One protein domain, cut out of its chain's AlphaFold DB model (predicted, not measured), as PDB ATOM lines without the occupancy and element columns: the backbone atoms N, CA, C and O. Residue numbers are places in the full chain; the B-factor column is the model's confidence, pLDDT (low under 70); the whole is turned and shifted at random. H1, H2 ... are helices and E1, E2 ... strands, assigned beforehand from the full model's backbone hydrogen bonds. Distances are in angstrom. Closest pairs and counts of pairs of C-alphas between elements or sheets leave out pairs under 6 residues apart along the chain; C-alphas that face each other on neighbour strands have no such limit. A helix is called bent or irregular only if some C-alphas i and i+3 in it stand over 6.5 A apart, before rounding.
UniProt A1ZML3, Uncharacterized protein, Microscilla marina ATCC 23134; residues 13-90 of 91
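This is residues 13 to 90 of the 91 residues of an uncharacterized protein of Microscilla marina ATCC 23134 (UniProt A1ZML3). One strongly twisted sheet of four strands makes the body, with the long, bent strand E1 joining its two parts by pairing with E4 and then E2. The long helix H2 packs slantwise over edge strand E3, and residues 84 to 90 stick out beyond the body. Short H1 only grazes the sheet. The printed part has 78 residues, with E1, E2, E3, H1, E4 and H2 along the chain; the sheet, ordered E3, E2, E1, E4, is antiparallel and the class mixed. The whole is compact, with a radius of gyration of the C-alphas of 12.6 A and spans of 38 by 28 by 25 A.

E1, residues 15 to 28, spans 24.4 A from C-alpha 15 at (-32.554, -33.438, 34.732) and bends by 106 degrees at residue 25. E2 is residues 31 to 36, 16.1 A; E3, residues 40 to 45, 17.0 A; E4, residues 65 to 71, 19.2 A. H1 is residues 52 to 55, 5.9 A. H2, residues 72 to 88, spans 24.9 A, ending at C-alpha 88 (-47.152, -22.399, 10.423).

E1, E2 and E3 form a meander, each strand the antiparallel neighbour of the one before, in two hairpins. N 21 and O 35 are 2.8 A apart, and N 34 and O 42 2.9 A. E1 pairs with E4 over residues 15 to 21, with N 18 and O 68 at 2.8 A, and with E2 over 21 to 28. H2 is on the sheet at a height of 9.3 A, only just over E3 alone, with 2 of its C-alphas falling on E4; on the local plane it stands at 54 degrees to E3. The closest C-alphas of E3 and H2 are Ala 42 and Phe 79, 6.7 A. H1 and H2 are apart. In H2, 12 of 13 O i to N i+4 pairs are within hydrogen-bond range; H1 is too short for such a pair.

The C-alphas farthest apart, Ala 56 and Lys 90, are 39.6 A apart. The printed part has no cut and no long link. Mean pLDDT of the printed part is 74.6, with residues 25 to 28, 52 to 64 and 80 to 90 under 70.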
ATOM      1  N   GLN A  13     -36.917 -33.358  38.452       82.44
ATOM      2  CA  GLN A  13     -36.995 -34.734  37.965       82.44
ATOM      3  C   GLN A  13     -36.312 -34.825  36.598       82.44
ATOM      4  O   GLN A  13     -36.336 -33.856  35.843       82.44
ATOM      5  N   ASP A  14     -35.684 -35.963  36.295       87.50
ATOM      6  CA  ASP A  14     -35.127 -36.275  34.968       87.50
ATOM      7  C   ASP A  14     -34.305 -35.132  34.342       87.50
ATOM      8  O   ASP A  14     -34.473 -34.764  33.178       87.50
ATOM      9  N   LEU A  15     -33.432 -34.525  35.155       88.44
ATOM     10  CA  LEU A  15     -32.554 -33.438  34.732       88.44
ATOM     11  C   LEU A  15     -31.524 -33.938  33.715       88.44
ATOM     12  O   LEU A  15     -30.754 -34.861  33.991       88.44
ATOM     13  N   VAL A  16     -31.456 -33.263  32.572       88.81
ATOM     14  CA  VAL A  16     -30.478 -33.510  31.510       88.81
ATOM     15  C   VAL A  16     -29.664 -32.241  31.272       88.81
ATOM     16  O   VAL A  16     -30.163 -31.120  31.384       88.81
ATOM     17  N   THR A  17     -28.368 -32.403  30.998       88.56
ATOM     18  CA  THR A  17     -27.473 -31.280  30.701       88.56
ATOM     19  C   THR A  17     -27.511 -30.935  29.216       88.56
ATOM     20  O   THR A  17     -27.203 -31.775  28.373       88.56
ATOM     21  N   HIS A  18     -27.777 -29.669  28.902       87.00
ATOM     22  CA  HIS A  18     -27.778 -29.147  27.538       87.00
ATOM     23  C   HIS A  18     -26.739 -28.049  27.367       87.00
ATOM     24  O   HIS A  18     -26.517 -27.222  28.256       87.00
ATOM     25  N   GLN A  19     -26.121 -28.031  26.189       87.44
ATOM     26  CA  GLN A  19     -25.189 -26.992  25.782       87.44
ATOM     27  C   GLN A  19     -25.937 -25.931  24.974       87.44
ATOM     28  O   GLN A  19     -26.476 -26.216  23.907       87.44
ATOM     29  N   VAL A  20     -25.984 -24.705  25.489       85.62
ATOM     30  CA  VAL A  20     -26.758 -23.603  24.905       85.62
ATOM     31  C   VAL A  20     -25.941 -22.320  24.841       85.62
ATOM     32  O   VAL A  20     -25.127 -22.043  25.718       85.62
ATOM     33  N   ALA A  21     -26.186 -21.495  23.830       85.69
ATOM     34  CA  ALA A  21     -25.792 -20.091  23.860       85.69
ATOM     35  C   ALA A  21     -26.881 -19.289  24.581       85.69
ATOM     36  O   ALA A  21     -28.065 -19.452  24.281       85.69
ATOM     37  N   MET A  22     -26.511 -18.431  25.531       81.62
ATOM     38  CA  MET A  22     -27.479 -17.662  26.324       81.62
ATOM     39  C   MET A  22     -27.318 -16.166  26.081       81.62
ATOM     40  O   MET A  22     -26.211 -15.635  26.128       81.62
ATOM     41  N   ASP A  23     -28.434 -15.475  25.864       79.25
ATOM     42  CA  ASP A  23     -28.471 -14.014  25.771       79.25
ATOM     43  C   ASP A  23     -28.707 -13.428  27.173       79.25
ATOM     44  O   ASP A  23     -29.840 -13.160  27.583       79.25
ATOM     45  N   LEU A  24     -27.623 -13.272  27.942       74.12
ATOM     46  CA  LEU A  24     -27.682 -12.755  29.317       74.12
ATOM     47  C   LEU A  24     -28.115 -11.280  29.387       74.12
ATOM     48  O   LEU A  24     -28.631 -10.840  30.413       74.12
ATOM     49  N   CYS A  25     -27.966 -10.521  28.298       65.88
ATOM     50  CA  CYS A  25     -28.402  -9.124  28.213       65.88
ATOM     51  C   CYS A  25     -29.932  -8.975  28.226       65.88
ATOM     52  O   CYS A  25     -30.439  -7.861  28.352       65.88
ATOM     53  N   LYS A  26     -30.670 -10.084  28.086       61.97
ATOM     54  CA  LYS A  26     -32.137 -10.116  28.049       61.97
ATOM     55  C   LYS A  26     -32.763 -10.876  29.207       61.97
ATOM     56  O   LYS A  26     -33.915 -11.285  29.092       61.97
ATOM     57  N   ILE A  27     -32.046 -11.031  30.321       66.19
ATOM     58  CA  ILE A  27     -32.667 -11.489  31.565       66.19
ATOM     59  C   ILE A  27     -33.524 -10.348  32.120       66.19
ATOM     60  O   ILE A  27     -33.078  -9.548  32.938       66.19
ATOM     61  N   GLN A  28     -34.755 -10.247  31.631       64.88
ATOM     62  CA  GLN A  28     -35.795  -9.397  32.199       64.88
ATOM     63  C   GLN A  28     -36.835 -10.300  32.858       64.88
ATOM     64  O   GLN A  28     -37.184 -11.350  32.321       64.88
ATOM     65  N   GLU A  29     -37.265  -9.926  34.065       74.00
ATOM     66  CA  GLU A  29     -38.331 -10.619  34.812       74.00
ATOM     67  C   GLU A  29     -38.074 -12.117  35.071       74.00
ATOM     68  O   GLU A  29     -38.995 -12.899  35.286       74.00
ATOM     69  N   GLY A  30     -36.804 -12.534  35.084       77.81
ATOM     70  CA  GLY A  30     -36.430 -13.921  35.349       77.81
ATOM     71  C   GLY A  30     -36.642 -14.867  34.167       77.81
ATOM     72  O   GLY A  30     -36.690 -16.070  34.393       77.81
ATOM     73  N   ILE A  31     -36.730 -14.366  32.931       83.19
ATOM     74  CA  ILE A  31     -36.749 -15.173  31.701       83.19
ATOM     75  C   ILE A  31     -35.451 -14.934  30.926       83.19
ATOM     76  O   ILE A  31     -34.988 -13.804  30.825       83.19
ATOM     77  N   VAL A  32     -34.855 -15.981  30.359       84.38
ATOM     78  CA  VAL A  32     -33.631 -15.917  29.555       84.38
ATOM     79  C   VAL A  32     -33.861 -16.514  28.172       84.38
ATOM     80  O   VAL A  32     -34.497 -17.558  28.031       84.38
ATOM     81  N   LYS A  33     -33.333 -15.860  27.133       86.00
ATOM     82  CA  LYS A  33     -33.295 -16.449  25.793       86.00
ATOM     83  C   LYS A  33     -32.109 -17.394  25.691       86.00
ATOM     84  O   LYS A  33     -30.968 -16.993  25.933       86.00
ATOM     85  N   ILE A  34     -32.379 -18.613  25.251       86.31
ATOM     86  CA  ILE A  34     -31.365 -19.609  24.929       86.31
ATOM     87  C   ILE A  34     -31.397 -19.939  23.442       86.31
ATOM     88  O   ILE A  34     -32.431 -19.810  22.790       86.31
ATOM     89  N   SER A  35     -30.264 -20.363  22.901       87.31
ATOM     90  CA  SER A  35     -30.144 -20.917  21.556       87.31
ATOM     91  C   SER A  35     -29.433 -22.263  21.631       87.31
ATOM     92  O   SER A  35     -28.385 -22.378  22.263       87.31
ATOM     93  N   HIS A  36     -30.013 -23.273  20.998       86.50
ATOM     94  CA  HIS A  36     -29.528 -24.638  20.919       86.50
ATOM     95  C   HIS A  36     -29.343 -25.028  19.453       86.50
ATOM     96  O   HIS A  36     -30.245 -24.842  18.637       86.50
ATOM     97  N   GLU A  37     -28.194 -25.605  19.115       83.25
ATOM     98  CA  GLU A  37     -27.814 -25.882  17.726       83.25
ATOM     99  C   GLU A  37     -28.837 -26.760  16.989       83.25
ATOM    100  O   GLU A  37     -29.219 -26.452  15.863       83.25
ATOM    101  N   ALA A  38     -29.350 -27.805  17.647       82.19
ATOM    102  CA  ALA A  38     -30.297 -28.736  17.030       82.19
ATOM    103  C   ALA A  38     -31.761 -28.259  17.043       82.19
ATOM    104  O   ALA A  38     -32.577 -28.786  16.291       82.19
ATOM    105  N   HIS A  39     -32.113 -27.298  17.905       80.06
ATOM    106  CA  HIS A  39     -33.519 -26.964  18.184       80.06
ATOM    107  C   HIS A  39     -33.886 -25.495  17.920       80.06
ATOM    108  O   HIS A  39     -35.062 -25.146  17.939       80.06
ATOM    109  N   GLY A  40     -32.915 -24.625  17.624       84.44
ATOM    110  CA  GLY A  40     -33.157 -23.207  17.364       84.44
ATOM    111  C   GLY A  40     -33.003 -22.357  18.623       84.44
ATOM    112  O   GLY A  40     -31.989 -22.442  19.300       84.44
ATOM    113  N   TYR A  41     -33.964 -21.490  18.928       85.50
ATOM    114  CA  TYR A  41     -33.937 -20.671  20.144       85.50
ATOM    115  C   TYR A  41     -35.239 -20.833  20.918       85.50
ATOM    116  O   TYR A  41     -36.255 -21.106  20.303       85.50
ATOM    117  N   ALA A  42     -35.196 -20.618  22.233       85.94
ATOM    118  CA  ALA A  42     -36.361 -20.628  23.114       85.94
ATOM    119  C   ALA A  42     -36.193 -19.586  24.231       85.94
ATOM    120  O   ALA A  42     -35.088 -19.093  24.483       85.94
ATOM    121  N   TRP A  43     -37.289 -19.248  24.908       85.75
ATOM    122  CA  TRP A  43     -37.286 -18.396  26.100       85.75
ATOM    123  C   TRP A  43     -37.658 -19.225  27.323       85.75
ATOM    124  O   TRP A  43     -38.674 -19.915  27.305       85.75
ATOM    125  N   LEU A  44     -36.850 -19.149  28.379       84.81
ATOM    126  CA  LEU A  44     -36.999 -19.992  29.563       84.81
ATOM    127  C   LEU A  44     -37.034 -19.185  30.849       84.81
ATOM    128  O   LEU A  44     -36.175 -18.323  31.031       84.81
ATOM    129  N   PRO A  45     -37.936 -19.498  31.792       85.94
ATOM    130  CA  PRO A  45     -37.799 -19.022  33.157       85.94
ATOM    131  C   PRO A  45     -36.475 -19.510  33.758       85.94
ATOM    132  O   PRO A  45     -36.174 -20.699  33.773       85.94
ATOM    133  N   VAL A  46     -35.685 -18.613  34.334       81.69
ATOM    134  CA  VAL A  46     -34.442 -18.952  35.040       81.69
ATOM    135  C   VAL A  46     -34.698 -19.956  36.171       81.69
ATOM    136  O   VAL A  46     -33.838 -20.775  36.479       81.69
ATOM    137  N   SER A  47     -35.894 -19.942  36.765       83.50
ATOM    138  CA  SER A  47     -36.286 -20.850  37.847       83.50
ATOM    139  C   SER A  47     -36.307 -22.330  37.461       83.50
ATOM    140  O   SER A  47     -36.202 -23.168  38.361       83.50
ATOM    141  N   VAL A  48     -36.460 -22.656  36.171       85.50
ATOM    142  CA  VAL A  48     -36.440 -24.047  35.682       85.50
ATOM    143  C   VAL A  48     -35.028 -24.534  35.357       85.50
ATOM    144  O   VAL A  48     -34.823 -25.725  35.161       85.50
ATOM    145  N   ILE A  49     -34.045 -23.629  35.327       84.25
ATOM    146  CA  ILE A  49     -32.646 -23.969  35.080       84.25
ATOM    147  C   ILE A  49     -31.984 -24.350  36.402       84.25
ATOM    148  O   ILE A  49     -31.913 -23.562  37.352       84.25
ATOM    149  N   ARG A  50     -31.432 -25.558  36.453       80.00
ATOM    150  CA  ARG A  50     -30.606 -26.041  37.552       80.00
ATOM    151  C   ARG A  50     -29.143 -25.959  37.154       80.00
ATOM    152  O   ARG A  50     -28.584 -26.843  36.534       80.00
ATOM    153  N   ASN A  51     -28.507 -24.834  37.478       70.44
ATOM    154  CA  ASN A  51     -27.050 -24.758  37.575       70.44
ATOM    155  C   ASN A  51     -26.641 -23.495  38.356       70.44
ATOM    156  O   ASN A  51     -26.898 -22.387  37.888       70.44
ATOM    157  N   PRO A  52     -25.957 -23.597  39.507       54.31
ATOM    158  CA  PRO A  52     -25.509 -22.421  40.259       54.31
ATOM    159  C   PRO A  52     -24.432 -21.598  39.528       54.31
ATOM    160  O   PRO A  52     -24.253 -20.421  39.835       54.31
ATOM    161  N   ARG A  53     -23.729 -22.169  38.535       60.53
ATOM    162  CA  ARG A  53     -22.720 -21.435  37.744       60.53
ATOM    163  C   ARG A  53     -23.334 -20.461  36.738       60.53
ATOM    164  O   ARG A  53     -22.669 -19.501  36.358       60.53
ATOM    165  N   PHE A  54     -24.601 -20.671  36.375       60.97
ATOM    166  CA  PHE A  54     -25.373 -19.780  35.508       60.97
ATOM    167  C   PHE A  54     -25.509 -18.374  36.115       60.97
ATOM    168  O   PHE A  54     -25.208 -17.383  35.456       60.97
ATOM    169  N   LEU A  55     -25.873 -18.283  37.402       56.78
ATOM    170  CA  LEU A  55     -26.034 -17.004  38.112       56.78
ATOM    171  C   LEU A  55     -24.701 -16.341  38.477       56.78
ATOM    172  O   LEU A  55     -24.654 -15.140  38.723       56.78
ATOM    173  N   ALA A  56     -23.617 -17.116  38.511       56.72
ATOM    174  CA  ALA A  56     -22.284 -16.618  38.830       56.72
ATOM    175  C   ALA A  56     -21.565 -15.982  37.623       56.72
ATOM    176  O   ALA A  56     -20.430 -15.538  37.767       56.72
ATOM    177  N   GLY A  57     -22.183 -15.962  36.432       54.66
ATOM    178  CA  GLY A  57     -21.573 -15.407  35.217       54.66
ATOM    179  C   GLY A  57     -20.363 -16.200  34.710       54.66
ATOM    180  O   GLY A  57     -19.599 -15.703  33.886       54.66
ATOM    181  N   VAL A  58     -20.172 -17.431  35.196       56.09
ATOM    182  CA  VAL A  58     -19.049 -18.284  34.804       56.09
ATOM    183  C   VAL A  58     -19.432 -19.023  33.526       56.09
ATOM    184  O   VAL A  58     -20.109 -20.049  33.558       56.09
ATOM    185  N   THR A  59     -18.993 -18.493  32.387       56.53
ATOM    186  CA  THR A  59     -18.966 -19.231  31.119       56.53
ATOM    187  C   THR A  59     -18.020 -20.420  31.266       56.53
ATOM    188  O   THR A  59     -16.898 -20.253  31.743       56.53
ATOM    189  N   SER A  60     -18.450 -21.624  30.881       58.00
ATOM    190  CA  SER A  60     -17.609 -22.830  31.007       58.00
ATOM    191  C   SER A  60     -16.461 -22.845  29.978       58.00
ATOM    192  O   SER A  60     -15.497 -23.598  30.102       58.00
ATOM    193  N   ASP A  61     -16.531 -21.939  29.004       55.97
ATOM    194  CA  ASP A  61     -15.691 -21.847  27.827       55.97
ATOM    195  C   ASP A  61     -15.746 -20.364  27.418       55.97
ATOM    196  O   ASP A  61     -16.842 -19.810  27.356       55.97
ATOM    197  N   ASN A  62     -14.621 -19.692  27.149       54.97
ATOM    198  CA  ASN A  62     -14.518 -18.255  26.800       54.97
ATOM    199  C   ASN A  62     -15.245 -17.834  25.483       54.97
ATOM    200  O   ASN A  62     -14.767 -16.964  24.760       54.97
ATOM    201  N   GLN A  63     -16.366 -18.467  25.122       60.84
ATOM    202  CA  GLN A  63     -17.079 -18.359  23.844       60.84
ATOM    203  C   GLN A  63     -18.609 -18.202  23.992       60.84
ATOM    204  O   GLN A  63     -19.334 -18.352  23.015       60.84
ATOM    205  N   GLY A  64     -19.130 -17.894  25.187       68.75
ATOM    206  CA  GLY A  64     -20.568 -17.609  25.367       68.75
ATOM    207  C   GLY A  64     -21.480 -18.841  25.303       68.75
ATOM    208  O   GLY A  64     -22.679 -18.719  25.045       68.75
ATOM    209  N   VAL A  65     -20.908 -20.021  25.546       75.25
ATOM    210  CA  VAL A  65     -21.619 -21.296  25.630       75.25
ATOM    211  C   VAL A  65     -21.767 -21.703  27.097       75.25
ATOM    212  O   VAL A  65     -20.839 -21.582  27.898       75.25
ATOM    213  N   TYR A  66     -22.958 -22.174  27.452       80.50
ATOM    214  CA  TYR A  66     -23.357 -22.518  28.809       80.50
ATOM    215  C   TYR A  66     -23.879 -23.950  28.859       80.50
ATOM    216  O   TYR A  66     -24.548 -24.415  27.939       80.50
ATOM    217  N   ARG A  67     -23.592 -24.639  29.967       83.94
ATOM    218  CA  ARG A  67     -24.183 -25.940  30.291       83.94
ATOM    219  C   ARG A  67     -25.270 -25.735  31.333       83.94
ATOM    220  O   ARG A  67     -24.965 -25.360  32.466       83.94
ATOM    221  N   ILE A  68     -26.516 -25.954  30.945       84.88
ATOM    222  CA  ILE A  68     -27.673 -25.847  31.836       84.88
ATOM    223  C   ILE A  68     -28.244 -27.234  32.093       84.88
ATOM    224  O   ILE A  68     -28.193 -28.077  31.202       84.88
ATOM    225  N   GLU A  69     -28.774 -27.473  33.287       88.44
ATOM    226  CA  GLU A  69     -29.556 -28.676  33.570       88.44
ATOM    227  C   GLU A  69     -31.029 -28.286  33.645       88.44
ATOM    228  O   GLU A  69     -31.380 -27.249  34.218       88.44
ATOM    229  N   ILE A  70     -31.878 -29.087  33.021       88.94
ATOM    230  CA  ILE A  70     -33.319 -28.862  32.930       88.94
ATOM    231  C   ILE A  70     -34.009 -30.216  32.770       88.94
ATOM    232  O   ILE A  70     -33.403 -31.165  32.276       88.94
ATOM    233  N   ASN A  71     -35.254 -30.319  33.223       91.81
ATOM    234  CA  ASN A  71     -36.055 -31.526  33.047       91.81
ATOM    235  C   ASN A  71     -36.246 -31.830  31.546       91.81
ATOM    236  O   ASN A  71     -36.570 -30.924  30.773       91.81
ATOM    237  N   GLN A  72     -36.044 -33.093  31.159       88.62
ATOM    238  CA  GLN A  72     -36.111 -33.541  29.765       88.62
ATOM    239  C   GLN A  72     -37.483 -33.296  29.122       88.62
ATOM    240  O   GLN A  72     -37.543 -32.756  28.020       88.62
ATOM    241  N   ASP A  73     -38.577 -33.645  29.802       88.56
ATOM    242  CA  ASP A  73     -39.931 -33.487  29.248       88.56
ATOM    243  C   ASP A  73     -40.234 -32.008  28.987       88.56
ATOM    244  O   ASP A  73     -40.675 -31.621  27.905       88.56
ATOM    245  N   TYR A  74     -39.896 -31.152  29.957       87.75
ATOM    246  CA  TYR A  74     -40.026 -29.711  29.795       87.75
ATOM    247  C   TYR A  74     -39.168 -29.202  28.638       87.75
ATOM    248  O   TYR A  74     -39.638 -28.355  27.888       87.75
ATOM    249  N   TRP A  75     -37.939 -29.711  28.478       88.81
ATOM    250  CA  TRP A  75     -37.049 -29.350  27.372       88.81
ATOM    251  C   TRP A  75     -37.640 -29.678  26.001       88.81
ATOM    252  O   TRP A  75     -37.550 -28.871  25.073       88.81
ATOM    253  N   GLU A  76     -38.248 -30.852  25.861       86.69
ATOM    254  CA  GLU A  76     -38.890 -31.252  24.615       86.69
ATOM    255  C   GLU A  76     -40.085 -30.345  24.300       86.69
ATOM    256  O   GLU A  76     -40.161 -29.815  23.190       86.69
ATOM    257  N   ASP A  77     -40.941 -30.060  25.285       84.62
ATOM    258  CA  ASP A  77     -42.143 -29.237  25.114       84.62
ATOM    259  C   ASP A  77     -41.846 -27.822  24.586       84.62
ATOM    260  O   ASP A  77     -42.488 -27.355  23.638       84.62
ATOM    261  N   ILE A  78     -40.851 -27.131  25.154       82.25
ATOM    262  CA  ILE A  78     -40.484 -25.763  24.735       82.25
ATOM    263  C   ILE A  78     -40.065 -25.698  23.266       82.25
ATOM    264  O   ILE A  78     -40.503 -24.807  22.536       82.25
ATOM    265  N   PHE A  79     -39.224 -26.628  22.817       76.81
ATOM    266  CA  PHE A  79     -38.744 -26.618  21.435       76.81
ATOM    267  C   PHE A  79     -39.753 -27.214  20.450       76.81
ATOM    268  O   PHE A  79     -39.732 -26.872  19.264       76.81
ATOM    269  N   TRP A  80     -40.680 -28.051  20.919       67.75
ATOM    270  CA  TRP A  80     -41.766 -28.568  20.090       67.75
ATOM    271  C   TRP A  80     -42.786 -27.480  19.739       67.75
ATOM    272  O   TRP A  80     -43.212 -27.373  18.583       67.75
ATOM    273  N   ILE A  81     -43.109 -26.608  20.701       59.72
ATOM    274  CA  ILE A  81     -43.973 -25.442  20.483       59.72
ATOM    275  C   ILE A  81     -43.369 -24.517  19.416       59.72
ATOM    276  O   ILE A  81     -44.055 -24.159  18.453       59.72
ATOM    277  N   ASP A  82     -42.078 -24.187  19.512       53.47
ATOM    278  CA  ASP A  82     -41.423 -23.312  18.530       53.47
ATOM    279  C   ASP A  82     -41.333 -23.949  17.130       53.47
ATOM    280  O   ASP A  82     -41.495 -23.253  16.118       53.47
ATOM    281  N   HIS A  83     -41.184 -25.277  17.031       55.41
ATOM    282  CA  HIS A  83     -41.205 -25.967  15.738       55.41
ATOM    283  C   HIS A  83     -42.580 -25.867  15.044       55.41
ATOM    284  O   HIS A  83     -42.642 -25.645  13.826       55.41
ATOM    285  N   LEU A  84     -43.684 -25.970  15.792       55.75
ATOM    286  CA  LEU A  84     -45.045 -25.810  15.261       55.75
ATOM    287  C   LEU A  84     -45.323 -24.371  14.804       55.75
ATOM    288  O   LEU A  84     -45.926 -24.163  13.744       55.75
ATOM    289  N   PHE A  85     -44.842 -23.369  15.545       52.97
ATOM    290  CA  PHE A  85     -44.940 -21.968  15.125       52.97
ATOM    291  C   PHE A  85     -44.099 -21.675  13.876       52.97
ATOM    292  O   PHE A  85     -44.568 -20.972  12.977       52.97
ATOM    293  N   TYR A  86     -42.894 -22.243  13.765       52.53
ATOM    294  CA  TYR A  86     -42.037 -22.083  12.587       52.53
ATOM    295  C   TYR A  86     -42.660 -22.677  11.315       52.53
ATOM    296  O   TYR A  86     -42.631 -22.044  10.258       52.53
ATOM    297  N   LEU A  87     -43.265 -23.867  11.408       52.84
ATOM    298  CA  LEU A  87     -43.935 -24.513  10.272       52.84
ATOM    299  C   LEU A  87     -45.186 -23.747   9.817       52.84
ATOM    300  O   LEU A  87     -45.429 -23.638   8.617       52.84
ATOM    301  N   ASN A  88     -45.949 -23.170  10.750       51.41
ATOM    302  CA  ASN A  88     -47.152 -22.399  10.423       51.41
ATOM    303  C   ASN A  88     -46.866 -21.001   9.855       51.41
ATOM    304  O   ASN A  88     -47.731 -20.437   9.195       51.41
ATOM    305  N   ARG A  89     -45.665 -20.442  10.052       50.38
ATOM    306  CA  ARG A  89     -45.272 -19.133   9.493       50.38
ATOM    307  C   ARG A  89     -44.806 -19.180   8.033       50.38
ATOM    308  O   ARG A  89     -44.606 -18.128   7.434       50.38
ATOM    309  N   LYS A  90     -44.572 -20.379   7.488       51.34
ATOM    310  CA  LYS A  90     -44.146 -20.609   6.093       51.34
ATOM    311  C   LYS A  90     -45.291 -21.007   5.148       51.34
ATOM    312  O   LYS A  90     -45.015 -21.340   3.998       51.34
TER     313      LYS A  90